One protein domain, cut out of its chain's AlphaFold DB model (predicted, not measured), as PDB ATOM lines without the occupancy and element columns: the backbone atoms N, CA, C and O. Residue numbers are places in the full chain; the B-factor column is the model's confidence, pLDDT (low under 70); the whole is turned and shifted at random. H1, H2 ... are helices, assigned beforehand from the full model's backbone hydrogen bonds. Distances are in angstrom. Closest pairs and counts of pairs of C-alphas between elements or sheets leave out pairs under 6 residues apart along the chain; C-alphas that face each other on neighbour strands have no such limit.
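AT A GLANCE: This is residues 2 to 106 of the 106 residues of the protein "HD domain-containing protein" of Powellomyces hirtus (UniProt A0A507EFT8). H2 crosses H5 of a helical hairpin, H4 and H5, while the long H6 makes a corner with H5, and residues 96 to 106, of which 96 to 104 belong to H6, stick out. H1 packs on H2, and H3 on H4. The printed part has 105 residues, with six named helices, H1 to H6, and no named strand: all helix, compact, radius of gyration of the C-alphas 14.8 A, spans 43 by 38 by 22 A.

HOW THE PARTS SIT: H1, residues 2 to 6, touches H2, residues 15 to 24; the closest C-alphas, Ala 2 and Thr 19, are 5.0 A apart. H3, residues 29 to 32, touches residues 49 to 53 of H4, residues 43 to 60; closest C-alphas Ile 31 and Gly 53, 5.3 A. H5, residues 65 to 79, forms a hairpin with H4, a shallow tilt of 8 degrees, opposite ways; closest C-alphas Val 58 and Ala 67, 5.2 A. H2 touches H5 about perpendicular, at 89 degrees; closest C-alphas Met 21 and Leu 73, 5.5 A. Every O i to N i+4 pair is within hydrogen-bond range in these helices but H3, too short for one.

IN THESE COORDINATES: H6, residues 83 to 104, measures 31.7 A, from (-19.126, 0.419, -95.155) to (-7.518, 23.188, -76.331).

THE WHOLE: The printed part has no cut, no long link, and no printed residue is under 70.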
ATOM      1  N   ALA A   2     -24.407   9.376 -83.086       95.94
ATOM      2  CA  ALA A   2     -25.657   9.218 -83.852       95.94
ATOM      3  C   ALA A   2     -26.163  10.481 -84.589       95.94
ATOM      4  O   ALA A   2     -26.624  10.390 -85.723       95.94
ATOM      5  N   VAL A   3     -26.032  11.673 -83.995       97.19
ATOM      6  CA  VAL A   3     -26.410  12.928 -84.673       97.19
ATOM      7  C   VAL A   3     -25.532  13.188 -85.902       97.19
ATOM      8  O   VAL A   3     -26.058  13.574 -86.938       97.19
ATOM      9  N   LEU A   4     -24.224  12.918 -85.832       96.19
ATOM     10  CA  LEU A   4     -23.320  13.040 -86.984       96.19
ATOM     11  C   LEU A   4     -23.682  12.029 -88.079       96.19
ATOM     12  O   LEU A   4     -23.730  12.391 -89.252       96.19
ATOM     13  N   ALA A   5     -24.031  10.796 -87.697       96.62
ATOM     14  CA  ALA A   5     -24.513   9.781 -88.633       96.62
ATOM     15  C   ALA A   5     -25.775  10.230 -89.391       96.62
ATOM     16  O   ALA A   5     -25.876  10.017 -90.597       96.62
ATOM     17  N   LEU A   6     -26.716  10.915 -88.729       96.56
ATOM     18  CA  LEU A   6     -27.923  11.447 -89.379       96.56
ATOM     19  C   LEU A   6     -27.630  12.523 -90.436       96.56
ATOM     20  O   LEU A   6     -28.426  12.697 -91.366       96.56
ATOM     21  N   LEU A   7     -26.505  13.228 -90.293       95.75
ATOM     22  CA  LEU A   7     -26.062  14.291 -91.195       95.75
ATOM     23  C   LEU A   7     -25.299  13.767 -92.418       95.75
ATOM     24  O   LEU A   7     -24.975  14.564 -93.301       95.75
ATOM     25  N   THR A   8     -25.031  12.457 -92.508       94.44
ATOM     26  CA  THR A   8     -24.379  11.901 -93.697       94.44
ATOM     27  C   THR A   8     -25.212  12.166 -94.950       94.44
ATOM     28  O   THR A   8     -26.438  12.012 -94.973       94.44
ATOM     29  N   THR A   9     -24.529  12.582 -96.010       95.06
ATOM     30  CA  THR A   9     -25.116  12.796 -97.340       95.06
ATOM     31  C   THR A   9     -24.767  11.670 -98.309       95.06
ATOM     32  O   THR A   9     -25.248  11.679 -99.441       95.06
ATOM     33  N   ASP A  10     -23.982  10.686 -97.863       95.75
ATOM     34  CA  ASP A  10     -23.625   9.527 -98.664       95.75
ATOM     35  C   ASP A  10     -24.841   8.609 -98.839       95.75
ATOM     36  O   ASP A  10     -25.273   7.912 -97.922       95.75
ATOM     37  N   SER A  11     -25.415   8.637-100.040       94.56
ATOM     38  CA  SER A  11     -26.568   7.819-100.413       94.56
ATOM     39  C   SER A  11     -26.253   6.328-100.568       94.56
ATOM     40  O   SER A  11     -27.182   5.547-100.754       94.56
ATOM     41  N   SER A  12     -24.974   5.933-100.551       96.81
ATOM     42  CA  SER A  12     -24.577   4.523-100.608       96.81
ATOM     43  C   SER A  12     -24.678   3.809 -99.258       96.81
ATOM     44  O   SER A  12     -24.662   2.581 -99.235       96.81
ATOM     45  N   LEU A  13     -24.824   4.562 -98.162       97.25
ATOM     46  CA  LEU A  13     -24.916   4.034 -96.801       97.25
ATOM     47  C   LEU A  13     -26.369   3.926 -96.326       97.25
ATOM     48  O   LEU A  13     -27.175   4.847 -96.512       97.25
ATOM     49  N   ASP A  14     -26.689   2.853 -95.606       97.31
ATOM     50  CA  ASP A  14     -27.930   2.773 -94.837       97.31
ATOM     51  C   ASP A  14     -27.821   3.644 -93.577       97.31
ATOM     52  O   ASP A  14     -27.277   3.259 -92.538       97.31
ATOM     53  N   ARG A  15     -28.399   4.844 -93.659       96.88
ATOM     54  CA  ARG A  15     -28.410   5.812 -92.556       96.88
ATOM     55  C   ARG A  15     -29.096   5.282 -91.299       96.88
ATOM     56  O   ARG A  15     -28.676   5.628 -90.193       96.88
ATOM     57  N   THR A  16     -30.153   4.482 -91.434       96.75
ATOM     58  CA  THR A  16     -30.859   3.921 -90.277       96.75
ATOM     59  C   THR A  16     -29.968   2.912 -89.572       96.75
ATOM     60  O   THR A  16     -29.822   2.995 -88.350       96.75
ATOM     61  N   ARG A  17     -29.317   2.020 -90.326       97.06
ATOM     62  CA  ARG A  17     -28.340   1.071 -89.778       97.06
ATOM     63  C   ARG A  17     -27.173   1.791 -89.110       97.06
ATOM     64  O   ARG A  17     -26.883   1.505 -87.951       97.06
ATOM     65  N   LEU A  18     -26.569   2.762 -89.792       97.94
ATOM     66  CA  LEU A  18     -25.453   3.551 -89.267       97.94
ATOM     67  C   LEU A  18     -25.830   4.271 -87.963       97.94
ATOM     68  O   LEU A  18     -25.063   4.269 -87.006       97.94
ATOM     69  N   THR A  19     -27.031   4.853 -87.896       98.12
ATOM     70  CA  THR A  19     -27.512   5.535 -86.684       98.12
ATOM     71  C   THR A  19     -27.707   4.549 -85.533       98.12
ATOM     72  O   THR A  19     -27.298   4.847 -84.415       98.12
ATOM     73  N   LYS A  20     -28.292   3.368 -85.790       98.25
ATOM     74  CA  LYS A  20     -28.428   2.309 -84.776       98.25
ATOM     75  C   LYS A  20     -27.064   1.834 -84.274       98.25
ATOM     76  O   LYS A  20     -26.869   1.755 -83.070       98.25
ATOM     77  N   MET A  21     -26.117   1.582 -85.178       98.44
ATOM     78  CA  MET A  21     -24.754   1.178 -84.828       98.44
ATOM     79  C   MET A  21     -24.059   2.233 -83.958       98.44
ATOM     80  O   MET A  21     -23.561   1.918 -82.882       98.44
ATOM     81  N   ALA A  22     -24.136   3.505 -84.354       98.19
ATOM     82  CA  ALA A  22     -23.580   4.622 -83.598       98.19
ATOM     83  C   ALA A  22     -24.186   4.784 -82.190       98.19
ATOM     84  O   ALA A  22     -23.553   5.389 -81.327       98.19
ATOM     85  N   LEU A  23     -25.403   4.285 -81.945       98.06
ATOM     86  CA  LEU A  23     -26.027   4.289 -80.618       98.06
ATOM     87  C   LEU A  23     -25.512   3.168 -79.710       98.06
ATOM     88  O   LEU A  23     -25.567   3.327 -78.496       98.06
ATOM     89  N   VAL A  24     -25.057   2.046 -80.277       97.69
ATOM     90  CA  VAL A  24     -24.753   0.825 -79.508       97.69
ATOM     91  C   VAL A  24     -23.277   0.433 -79.497       97.69
ATOM     92  O   VAL A  24     -22.918  -0.467 -78.746       97.69
ATOM     93  N   HIS A  25     -22.430   1.081 -80.302       97.81
ATOM     94  CA  HIS A  25     -21.020   0.704 -80.458       97.81
ATOM     95  C   HIS A  25     -20.234   0.629 -79.134       97.81
ATOM     96  O   HIS A  25     -19.562  -0.371 -78.909       97.81
ATOM     97  N   ASP A  26     -20.436   1.579 -78.217       97.69
ATOM     98  CA  ASP A  26     -19.782   1.589 -76.894       97.69
ATOM     99  C   ASP A  26     -20.689   1.068 -75.766       97.69
ATOM    100  O   ASP A  26     -20.411   1.236 -74.581       97.69
ATOM    101  N   LEU A  27     -21.818   0.423 -76.083       96.75
ATOM    102  CA  LEU A  27     -22.775   0.003 -75.051       96.75
ATOM    103  C   LEU A  27     -22.155  -0.993 -74.052       96.75
ATOM    104  O   LEU A  27     -22.494  -0.975 -72.865       96.75
ATOM    105  N   ALA A  28     -21.214  -1.822 -74.513       97.19
ATOM    106  CA  ALA A  28     -20.469  -2.764 -73.678       97.19
ATOM    107  C   ALA A  28     -19.633  -2.080 -72.581       97.19
ATOM    108  O   ALA A  28     -19.423  -2.667 -71.517       97.19
ATOM    109  N   GLU A  29     -19.208  -0.830 -72.787       97.38
ATOM    110  CA  GLU A  29     -18.407  -0.065 -71.825       97.38
ATOM    111  C   GLU A  29     -19.185   0.269 -70.547       97.38
ATOM    112  O   GLU A  29     -18.591   0.516 -69.500       97.38
ATOM    113  N   SER A  30     -20.521   0.191 -70.578       96.75
ATOM    114  CA  SER A  30     -21.339   0.295 -69.363       96.75
ATOM    115  C   SER A  30     -21.046  -0.809 -68.335       96.75
ATOM    116  O   SER A  30     -21.303  -0.614 -67.147       96.75
ATOM    117  N   ILE A  31     -20.484  -1.941 -68.782       96.69
ATOM    118  CA  ILE A  31     -20.069  -3.071 -67.943       96.69
ATOM    119  C   ILE A  31     -18.543  -3.198 -67.923       96.69
ATOM    120  O   ILE A  31     -17.952  -3.307 -66.850       96.69
ATOM    121  N   ALA A  32     -17.894  -3.159 -69.093       95.75
ATOM    122  CA  ALA A  32     -16.444  -3.326 -69.221       95.75
ATOM    123  C   ALA A  32     -15.637  -2.103 -68.737       95.75
ATOM    124  O   ALA A  32     -14.456  -2.235 -68.406       95.75
ATOM    125  N   GLY A  33     -16.275  -0.931 -68.660       95.62
ATOM    126  CA  GLY A  33     -15.620   0.365 -68.509       95.62
ATOM    127  C   GLY A  33     -15.038   0.885 -69.830       95.62
ATOM    128  O   GLY A  33     -14.835   0.123 -70.770       95.62
ATOM    129  N   ASP A  34     -14.739   2.185 -69.873       95.94
ATOM    130  CA  ASP A  34     -14.019   2.822 -70.985       95.94
ATOM    131  C   ASP A  34     -12.519   2.464 -70.907       95.94
ATOM    132  O   ASP A  34     -11.749   2.981 -70.084       95.94
ATOM    133  N   ILE A  35     -12.107   1.497 -71.733       94.12
ATOM    134  CA  ILE A  35     -10.735   0.984 -71.781       94.12
ATOM    135  C   ILE A  35      -9.922   1.774 -72.809       94.12
ATOM    136  O   ILE A  35      -9.872   1.462 -74.001       94.12
ATOM    137  N   THR A  36      -9.176   2.756 -72.309       92.81
ATOM    138  CA  THR A  36      -8.270   3.574 -73.123       92.81
ATOM    139  C   THR A  36      -6.915   2.892 -73.401       92.81
ATOM    140  O   THR A  36      -6.505   1.976 -72.679       92.81
ATOM    141  N   PRO A  37      -6.114   3.391 -74.367       89.94
ATOM    142  CA  PRO A  37      -4.743   2.913 -74.594       89.94
ATOM    143  C   PRO A  37      -3.802   3.024 -73.382       89.94
ATOM    144  O   PRO A  37      -2.776   2.345 -73.338       89.94
ATOM    145  N   HIS A  38      -4.130   3.869 -72.398       92.56
ATOM    146  CA  HIS A  38      -3.338   4.054 -71.178       92.56
ATOM    147  C   HIS A  38      -3.734   3.085 -70.055       92.56
ATOM    148  O   HIS A  38      -3.048   3.027 -69.036       92.56
ATOM    149  N   SER A  39      -4.798   2.299 -70.239       91.81
ATOM    150  CA  SER A  39      -5.296   1.351 -69.238       91.81
ATOM    151  C   SER A  39      -4.419   0.097 -69.096       91.81
ATOM    152  O   SER A  39      -4.641  -0.703 -68.195       91.81
ATOM    153  N   GLY A  40      -3.421  -0.097 -69.968       94.19
ATOM    154  CA  GLY A  40      -2.511  -1.252 -69.922       94.19
ATOM    155  C   GLY A  40      -3.149  -2.585 -70.332       94.19
ATOM    156  O   GLY A  40      -2.523  -3.631 -70.182       94.19
ATOM    157  N   VAL A  41      -4.374  -2.546 -70.858       94.62
ATOM    158  CA  VAL A  41      -5.143  -3.703 -71.324       94.62
ATOM    159  C   VAL A  41      -4.823  -3.966 -72.795       94.62
ATOM    160  O   VAL A  41      -4.768  -3.043 -73.611       94.62
ATOM    161  N   SER A  42      -4.583  -5.229 -73.149       95.50
ATOM    162  CA  SER A  42      -4.331  -5.606 -74.547       95.50
ATOM    163  C   SER A  42      -5.603  -5.495 -75.398       95.50
ATOM    164  O   SER A  42      -6.712  -5.572 -74.877       95.50
ATOM    165  N   LYS A  43      -5.470  -5.367 -76.725       91.12
ATOM    166  CA  LYS A  43      -6.644  -5.324 -77.621       91.12
ATOM    167  C   LYS A  43      -7.521  -6.572 -77.507       91.12
ATOM    168  O   LYS A  43      -8.739  -6.448 -77.479       91.12
ATOM    169  N   ASP A  44      -6.903  -7.747 -77.404       94.69
ATOM    170  CA  ASP A  44      -7.627  -9.019 -77.295       94.69
ATOM    171  C   ASP A  44      -8.383  -9.122 -75.964       94.69
ATOM    172  O   ASP A  44      -9.498  -9.639 -75.907       94.69
ATOM    173  N   GLU A  45      -7.791  -8.601 -74.888       95.56
ATOM    174  CA  GLU A  45      -8.428  -8.551 -73.573       95.56
ATOM    175  C   GLU A  45      -9.561  -7.523 -73.525       95.56
ATOM    176  O   GLU A  45     -10.635  -7.860 -73.034       95.56
ATOM    177  N   LYS A  46      -9.373  -6.327 -74.107       95.00
ATOM    178  CA  LYS A  46     -10.442  -5.330 -74.291       95.00
ATOM    179  C   LYS A  46     -11.626  -5.950 -75.026       95.00
ATOM    180  O   LYS A  46     -12.732  -5.954 -74.499       95.00
ATOM    181  N   TYR A  47     -11.372  -6.558 -76.187       95.06
ATOM    182  CA  TYR A  47     -12.413  -7.206 -76.982       95.06
ATOM    183  C   TYR A  47     -13.148  -8.294 -76.194       95.06
ATOM    184  O   TYR A  47     -14.370  -8.398 -76.258       95.06
ATOM    185  N   LYS A  48     -12.419  -9.106 -75.416       97.12
ATOM    186  CA  LYS A  48     -13.030 -10.132 -74.570       97.12
ATOM    187  C   LYS A  48     -13.935  -9.519 -73.496       97.12
ATOM    188  O   LYS A  48     -15.056  -9.989 -73.340       97.12
ATOM    189  N   LEU A  49     -13.462  -8.502 -72.776       97.38
ATOM    190  CA  LEU A  49     -14.235  -7.826 -71.728       97.38
ATOM    191  C   LEU A  49     -15.507  -7.189 -72.295       97.38
ATOM    192  O   LEU A  49     -16.584  -7.357 -71.732       97.38
ATOM    193  N   GLU A  50     -15.397  -6.515 -73.437       97.75
ATOM    194  CA  GLU A  50     -16.538  -5.877 -74.093       97.75
ATOM    195  C   GLU A  50     -17.527  -6.901 -74.651       97.75
ATOM    196  O   GLU A  50     -18.736  -6.739 -74.496       97.75
ATOM    197  N   ARG A  51     -17.038  -8.004 -75.228       97.56
ATOM    198  CA  ARG A  51     -17.896  -9.108 -75.666       97.56
ATOM    199  C   ARG A  51     -18.660  -9.713 -74.489       97.56
ATOM    200  O   ARG A  51     -19.867  -9.908 -74.599       97.56
ATOM    201  N   ASP A  52     -17.976  -9.999 -73.384       97.94
ATOM    202  CA  ASP A  52     -18.594 -10.580 -72.190       97.94
ATOM    203  C   ASP A  52     -19.639  -9.597 -71.598       97.94
ATOM    204  O   ASP A  52     -20.742 -10.009 -71.235       97.94
ATOM    205  N   GLY A  53     -19.362  -8.285 -71.611       97.81
ATOM    206  CA  GLY A  53     -20.336  -7.246 -71.252       97.81
ATOM    207  C   GLY A  53     -21.545  -7.197 -72.195       97.81
ATOM    208  O   GLY A  53     -22.691  -7.107 -71.753       97.81
ATOM    209  N   MET A  54     -21.334  -7.327 -73.504       97.88
ATOM    210  CA  MET A  54     -22.429  -7.390 -74.474       97.88
ATOM    211  C   MET A  54     -23.301  -8.641 -74.279       97.88
ATOM    212  O   MET A  54     -24.524  -8.568 -74.393       97.88
ATOM    213  N   GLU A  55     -22.704  -9.789 -73.949       97.69
ATOM    214  CA  GLU A  55     -23.444 -11.013 -73.614       97.69
ATOM    215  C   GLU A  55     -24.315 -10.836 -72.361       97.69
ATOM    216  O   GLU A  55     -25.478 -11.255 -72.356       97.69
ATOM    217  N   GLU A  56     -23.799 -10.166 -71.328       97.75
ATOM    218  CA  GLU A  56     -24.573  -9.827 -70.133       97.75
ATOM    219  C   GLU A  56     -25.765  -8.919 -70.472       97.75
ATOM    220  O   GLU A  56     -26.895  -9.217 -70.078       97.75
ATOM    221  N   LEU A  57     -25.558  -7.873 -71.277       96.94
ATOM    222  CA  LEU A  57     -26.630  -6.979 -71.727       96.94
ATOM    223  C   LEU A  57     -27.720  -7.723 -72.507       96.94
ATOM    224  O   LEU A  57     -28.910  -7.524 -72.254       96.94
ATOM    225  N   VAL A  58     -27.343  -8.619 -73.422       97.31
ATOM    226  CA  VAL A  58     -28.311  -9.441 -74.166       97.31
ATOM    227  C   VAL A  58     -29.110 -10.344 -73.230       97.31
ATOM    228  O   VAL A  58     -30.323 -10.491 -73.407       97.31
ATOM    229  N   SER A  59     -28.455 -10.926 -72.225       97.19
ATOM    230  CA  SER A  59     -29.110 -11.749 -71.206       97.19
ATOM    231  C   SER A  59     -30.112 -10.938 -70.376       97.19
ATOM    232  O   SER A  59     -31.252 -11.370 -70.193       97.19
ATOM    233  N   LEU A  60     -29.740  -9.725 -69.949       96.19
ATOM    234  CA  LEU A  60     -30.612  -8.805 -69.205       96.19
ATOM    235  C   LEU A  60     -31.853  -8.393 -70.005       96.19
ATOM    236  O   LEU A  60     -32.937  -8.248 -69.439       96.19
ATOM    237  N   LEU A  61     -31.709  -8.245 -71.321       95.19
ATOM    238  CA  LEU A  61     -32.817  -7.968 -72.234       95.19
ATOM    239  C   LEU A  61     -33.636  -9.222 -72.590       95.19
ATOM    240  O   LEU A  61     -34.580  -9.131 -73.368       95.19
ATOM    241  N   GLY A  62     -33.309 -10.389 -72.027       96.88
ATOM    242  CA  GLY A  62     -34.051 -11.634 -72.230       96.88
ATOM    243  C   GLY A  62     -33.814 -12.293 -73.589       96.88
ATOM    244  O   GLY A  62     -34.661 -13.065 -74.034       96.88
ATOM    245  N   ALA A  63     -32.693 -11.988 -74.255       95.69
ATOM    246  CA  ALA A  63     -32.339 -12.516 -75.574       95.69
ATOM    247  C   ALA A  63     -33.451 -12.346 -76.632       95.69
ATOM    248  O   ALA A  63     -33.665 -13.218 -77.479       95.69
ATOM    249  N   THR A  64     -34.178 -11.224 -76.584       98.12
ATOM    250  CA  THR A  64     -35.193 -10.898 -77.593       98.12
ATOM    251  C   THR A  64     -34.549 -10.654 -78.964       98.12
ATOM    252  O   THR A  64     -33.341 -10.409 -79.048       98.12
ATOM    253  N   PRO A  65     -35.325 -10.675 -80.063       98.06
ATOM    254  CA  PRO A  65     -34.809 -10.329 -81.387       98.06
ATOM    255  C   PRO A  65     -34.095  -8.970 -81.430       98.06
ATOM    256  O   PRO A  65     -33.075  -8.836 -82.099       98.06
ATOM    257  N   GLU A  66     -34.584  -7.984 -80.679       96.94
ATOM    258  CA  GLU A  66     -33.983  -6.651 -80.580       96.94
ATOM    259  C   GLU A  66     -32.649  -6.687 -79.823       96.94
ATOM    260  O   GLU A  66     -31.691  -6.036 -80.235       96.94
ATOM    261  N   ALA A  67     -32.542  -7.485 -78.755       97.50
ATOM    262  CA  ALA A  67     -31.278  -7.686 -78.047       97.50
ATOM    263  C   ALA A  67     -30.223  -8.341 -78.955       97.50
ATOM    264  O   ALA A  67     -29.057  -7.947 -78.962       97.50
ATOM    265  N   LEU A  68     -30.645  -9.312 -79.769       98.12
ATOM    266  CA  LEU A  68     -29.779  -9.950 -80.760       98.12
ATOM    267  C   LEU A  68     -29.380  -8.984 -81.886       98.12
ATOM    268  O   LEU A  68     -28.242  -9.045 -82.345       98.12
ATOM    269  N   GLU A  69     -30.267  -8.070 -82.300       98.00
ATOM    270  CA  GLU A  69     -29.931  -6.994 -83.247       98.00
ATOM    271  C   GLU A  69     -28.845  -6.071 -82.675       98.00
ATOM    272  O   GLU A  69     -27.874  -5.777 -83.371       98.00
ATOM    273  N   ILE A  70     -28.967  -5.656 -81.407       97.94
ATOM    274  CA  ILE A  70     -27.970  -4.816 -80.722       97.94
ATOM    275  C   ILE A  70     -26.597  -5.494 -80.730       97.94
ATOM    276  O   ILE A  70     -25.615  -4.884 -81.155       97.94
ATOM    277  N   LYS A  71     -26.532  -6.769 -80.325       98.19
ATOM    278  CA  LYS A  71     -25.280  -7.535 -80.333       98.19
ATOM    279  C   LYS A  71     -24.703  -7.679 -81.737       98.19
ATOM    280  O   LYS A  71     -23.506  -7.488 -81.910       98.19
ATOM    281  N   ALA A  72     -25.533  -7.965 -82.739       98.19
ATOM    282  CA  ALA A  72     -25.071  -8.095 -84.120       98.19
ATOM    283  C   ALA A  72     -24.494  -6.777 -84.669       98.19
ATOM    284  O   ALA A  72     -23.472  -6.794 -85.349       98.19
ATOM    285  N   LEU A  73     -25.117  -5.635 -84.354       98.31
ATOM    286  CA  LEU A  73     -24.605  -4.313 -84.729       98.31
ATOM    287  C   LEU A  73     -23.272  -4.000 -84.042       98.31
ATOM    288  O   LEU A  73     -22.372  -3.460 -84.683       98.31
ATOM    289  N   TRP A  74     -23.140  -4.348 -82.761       98.38
ATOM    290  CA  TRP A  74     -21.887  -4.206 -82.022       98.38
ATOM    291  C   TRP A  74     -20.772  -5.085 -82.616       98.38
ATOM    292  O   TRP A  74     -19.679  -4.593 -82.886       98.38
ATOM    293  N   GLU A  75     -21.054  -6.358 -82.916       98.00
ATOM    294  CA  GLU A  75     -20.083  -7.273 -83.537       98.00
ATOM    295  C   GLU A  75     -19.631  -6.786 -84.920       98.00
ATOM    296  O   GLU A  75     -18.451  -6.875 -85.260       98.00
ATOM    297  N   GLU A  76     -20.552  -6.251 -85.721       98.19
ATOM    298  CA  GLU A  76     -20.244  -5.666 -87.027       98.19
ATOM    299  C   GLU A  76     -19.361  -4.420 -86.909       98.19
ATOM    300  O   GLU A  76     -18.413  -4.273 -87.689       98.19
ATOM    301  N   TYR A  77     -19.649  -3.551 -85.932       98.38
ATOM    302  CA  TYR A  77     -18.813  -2.396 -85.620       98.38
ATOM    303  C   TYR A  77     -17.402  -2.841 -85.238       98.38
ATOM    304  O   TYR A  77     -16.438  -2.375 -85.842       98.38
ATOM    305  N   GLU A  78     -17.259  -3.775 -84.298       97.12
ATOM    306  CA  GLU A  78     -15.953  -4.270 -83.851       97.12
ATOM    307  C   GLU A  78     -15.157  -4.935 -84.977       97.12
ATOM    308  O   GLU A  78     -13.966  -4.661 -85.147       97.12
ATOM    309  N   ALA A  79     -15.823  -5.733 -85.813       96.94
ATOM    310  CA  ALA A  79     -15.201  -6.385 -86.960       96.94
ATOM    311  C   ALA A  79     -14.849  -5.420 -88.107       96.94
ATOM    312  O   ALA A  79     -14.118  -5.816 -89.018       96.94
ATOM    313  N   ALA A  80     -15.369  -4.185 -88.094       97.19
ATOM    314  CA  ALA A  80     -15.236  -3.214 -89.182       97.19
ATOM    315  C   ALA A  80     -15.603  -3.816 -90.557       97.19
ATOM    316  O   ALA A  80     -14.928  -3.589 -91.562       97.19
ATOM    317  N   ALA A  81     -16.655  -4.643 -90.584       96.06
ATOM    318  CA  ALA A  81     -16.933  -5.547 -91.700       96.06
ATOM    319  C   ALA A  81     -17.712  -4.904 -92.862       96.06
ATOM    320  O   ALA A  81     -17.740  -5.458 -93.962       96.06
ATOM    321  N   THR A  82     -18.357  -3.760 -92.630       98.00
ATOM    322  CA  THR A  82     -19.249  -3.094 -93.591       98.00
ATOM    323  C   THR A  82     -18.854  -1.634 -93.820       98.00
ATOM    324  O   THR A  82     -18.151  -1.047 -92.990       98.00
ATOM    325  N   PRO A  83     -19.303  -1.013 -94.931       98.00
ATOM    326  CA  PRO A  83     -19.126   0.419 -95.155       98.00
ATOM    327  C   PRO A  83     -19.671   1.268 -94.001       98.00
ATOM    328  O   PRO A  83     -19.010   2.213 -93.580       98.00
ATOM    329  N   GLU A  84     -20.825   0.904 -93.438       98.19
ATOM    330  CA  GLU A  84     -21.409   1.571 -92.275       98.19
ATOM    331  C   GLU A  84     -20.521   1.438 -91.034       98.19
ATOM    332  O   GLU A  84     -20.317   2.430 -90.338       98.19
ATOM    333  N   ALA A  85     -19.946   0.259 -90.770       98.25
ATOM    334  CA  ALA A  85     -19.038   0.059 -89.639       98.25
ATOM    335  C   ALA A  85     -17.752   0.874 -89.765       98.25
ATOM    336  O   ALA A  85     -17.328   1.519 -88.803       98.25
ATOM    337  N   LEU A  86     -17.159   0.895 -90.959       98.19
ATOM    338  CA  LEU A  86     -15.988   1.721 -91.247       98.19
ATOM    339  C   LEU A  86     -16.311   3.208 -91.070       98.19
ATOM    340  O   LEU A  86     -15.596   3.909 -90.358       98.19
ATOM    341  N   TYR A  87     -17.432   3.663 -91.634       97.94
ATOM    342  CA  TYR A  87     -17.877   5.047 -91.505       97.94
ATOM    343  C   TYR A  87     -18.158   5.422 -90.043       97.94
ATOM    344  O   TYR A  87     -17.789   6.505 -89.597       97.94
ATOM    345  N   CYS A  88     -18.771   4.525 -89.268       98.12
ATOM    346  CA  CYS A  88     -19.031   4.747 -87.848       98.12
ATOM    347  C   CYS A  88     -17.729   4.894 -87.047       98.12
ATOM    348  O   CYS A  88     -17.642   5.795 -86.217       98.12
ATOM    349  N   LYS A  89     -16.704   4.074 -87.325       98.06
ATOM    350  CA  LYS A  89     -15.378   4.204 -86.687       98.06
ATOM    351  C   LYS A  89     -14.673   5.511 -87.051       98.06
ATOM    352  O   LYS A  89     -13.925   6.055 -86.239       98.06
ATOM    353  N   ASP A  90     -14.879   6.009 -88.266       97.62
ATOM    354  CA  ASP A  90     -14.342   7.306 -88.672       97.62
ATOM    355  C   ASP A  90     -15.063   8.457 -87.962       97.62
ATOM    356  O   ASP A  90     -14.404   9.391 -87.504       97.62
ATOM    357  N   LEU A  91     -16.390   8.374 -87.805       97.62
ATOM    358  CA  LEU A  91     -17.157   9.345 -87.021       97.62
ATOM    359  C   LEU A  91     -16.716   9.384 -85.557       97.62
ATOM    360  O   LEU A  91     -16.555  10.478 -85.021       97.62
ATOM    361  N   ASP A  92     -16.511   8.218 -84.946       97.81
ATOM    362  CA  ASP A  92     -16.061   8.073 -83.560       97.81
ATOM    363  C   ASP A  92     -14.735   8.815 -83.314       97.81
ATOM    364  O   ASP A  92     -14.645   9.746 -82.510       97.81
ATOM    365  N   LYS A  93     -13.722   8.543 -84.146       96.94
ATOM    366  CA  LYS A  93     -12.440   9.266 -84.087       96.94
ATOM    367  C   LYS A  93     -12.581  10.752 -84.398       96.94
ATOM    368  O   LYS A  93     -11.896  11.572 -83.789       96.94
ATOM    369  N   PHE A  94     -13.397  11.103 -85.391       97.44
ATOM    370  CA  PHE A  94     -13.579  12.491 -85.799       97.44
ATOM    371  C   PHE A  94     -14.149  13.328 -84.655       97.44
ATOM    372  O   PHE A  94     -13.623  14.402 -84.370       97.44
ATOM    373  N   GLU A  95     -15.188  12.840 -83.983       97.50
ATOM    374  CA  GLU A  95     -15.796  13.569 -82.874       97.50
ATOM    375  C   GLU A  95     -14.856  13.679 -81.675       97.50
ATOM    376  O   GLU A  95     -14.712  14.783 -81.150       97.50
ATOM    377  N   MET A  96     -14.115  12.613 -81.347       96.69
ATOM    378  CA  MET A  96     -13.069  12.655 -80.322       96.69
ATOM    379  C   MET A  96     -12.053  13.780 -80.605       96.69
ATOM    380  O   MET A  96     -11.686  14.542 -79.707       96.69
ATOM    381  N   ILE A  97     -11.613  13.928 -81.862       97.81
ATOM    382  CA  ILE A  97     -10.673  14.985 -82.274       97.81
ATOM    383  C   ILE A  97     -11.324  16.371 -82.191       97.81
ATOM    384  O   ILE A  97     -10.700  17.306 -81.690       97.81
ATOM    385  N   VAL A  98     -12.568  16.524 -82.661       97.44
ATOM    386  CA  VAL A  98     -13.309  17.792 -82.554       97.44
ATOM    387  C   VAL A  98     -13.419  18.214 -81.091       97.44
ATOM    388  O   VAL A  98     -13.124  19.362 -80.760       97.44
ATOM    389  N   GLN A  99     -13.771  17.282 -80.204       97.56
ATOM    390  CA  GLN A  99     -13.888  17.537 -78.775       97.56
ATOM    391  C   GLN A  99     -12.542  17.932 -78.147       97.56
ATOM    392  O   GLN A  99     -12.502  18.855 -77.331       97.56
ATOM    393  N   ALA A 100     -11.439  17.294 -78.552       97.56
ATOM    394  CA  ALA A 100     -10.094  17.659 -78.109       97.56
ATOM    395  C   ALA A 100      -9.712  19.090 -78.530       97.56
ATOM    396  O   ALA A 100      -9.281  19.876 -77.690       97.56
ATOM    397  N   VAL A 101      -9.951  19.463 -79.792       98.12
ATOM    398  CA  VAL A 101      -9.690  20.825 -80.298       98.12
ATOM    399  C   VAL A 101     -10.520  21.874 -79.550       98.12
ATOM    400  O   VAL A 101     -10.028  22.961 -79.255       98.12
ATOM    401  N   GLU A 102     -11.780  21.577 -79.219       97.75
ATOM    402  CA  GLU A 102     -12.602  22.491 -78.414       97.75
ATOM    403  C   GLU A 102     -12.101  22.625 -76.968       97.75
ATOM    404  O   GLU A 102     -12.224  23.702 -76.380       97.75
ATOM    405  N   TYR A 103     -11.505  21.574 -76.395       97.69
ATOM    406  CA  TYR A 103     -10.854  21.658 -75.088       97.69
ATOM    407  C   TYR A 103      -9.557  22.474 -75.118       97.69
ATOM    408  O   TYR A 103      -9.329  23.233 -74.183       97.69
ATOM    409  N   GLU A 104      -8.757  22.399 -76.184       97.19
ATOM    410  CA  GLU A 104      -7.518  23.188 -76.331       97.19
ATOM    411  C   GLU A 104      -7.750  24.704 -76.433       97.19
ATOM    412  O   GLU A 104      -6.850  25.497 -76.157       97.19
ATOM    413  N   LYS A 105      -8.949  25.133 -76.845       94.62
ATOM    414  CA  LYS A 105      -9.316  26.557 -76.952       94.62
ATOM    415  C   LYS A 105      -9.633  27.215 -75.605       94.62
ATOM    416  O   LYS A 105      -9.857  28.428 -75.581       94.62
ATOM    417  N   ARG A 106      -9.734  26.436 -74.527       73.00
ATOM    418  CA  ARG A 106     -10.029  26.916 -73.171       73.00
ATOM    419  C   ARG A 106      -8.757  27.017 -72.346       73.00
ATOM    420  O   ARG A 106      -8.669  28.007 -71.587       73.00
TER     421      ARG A 106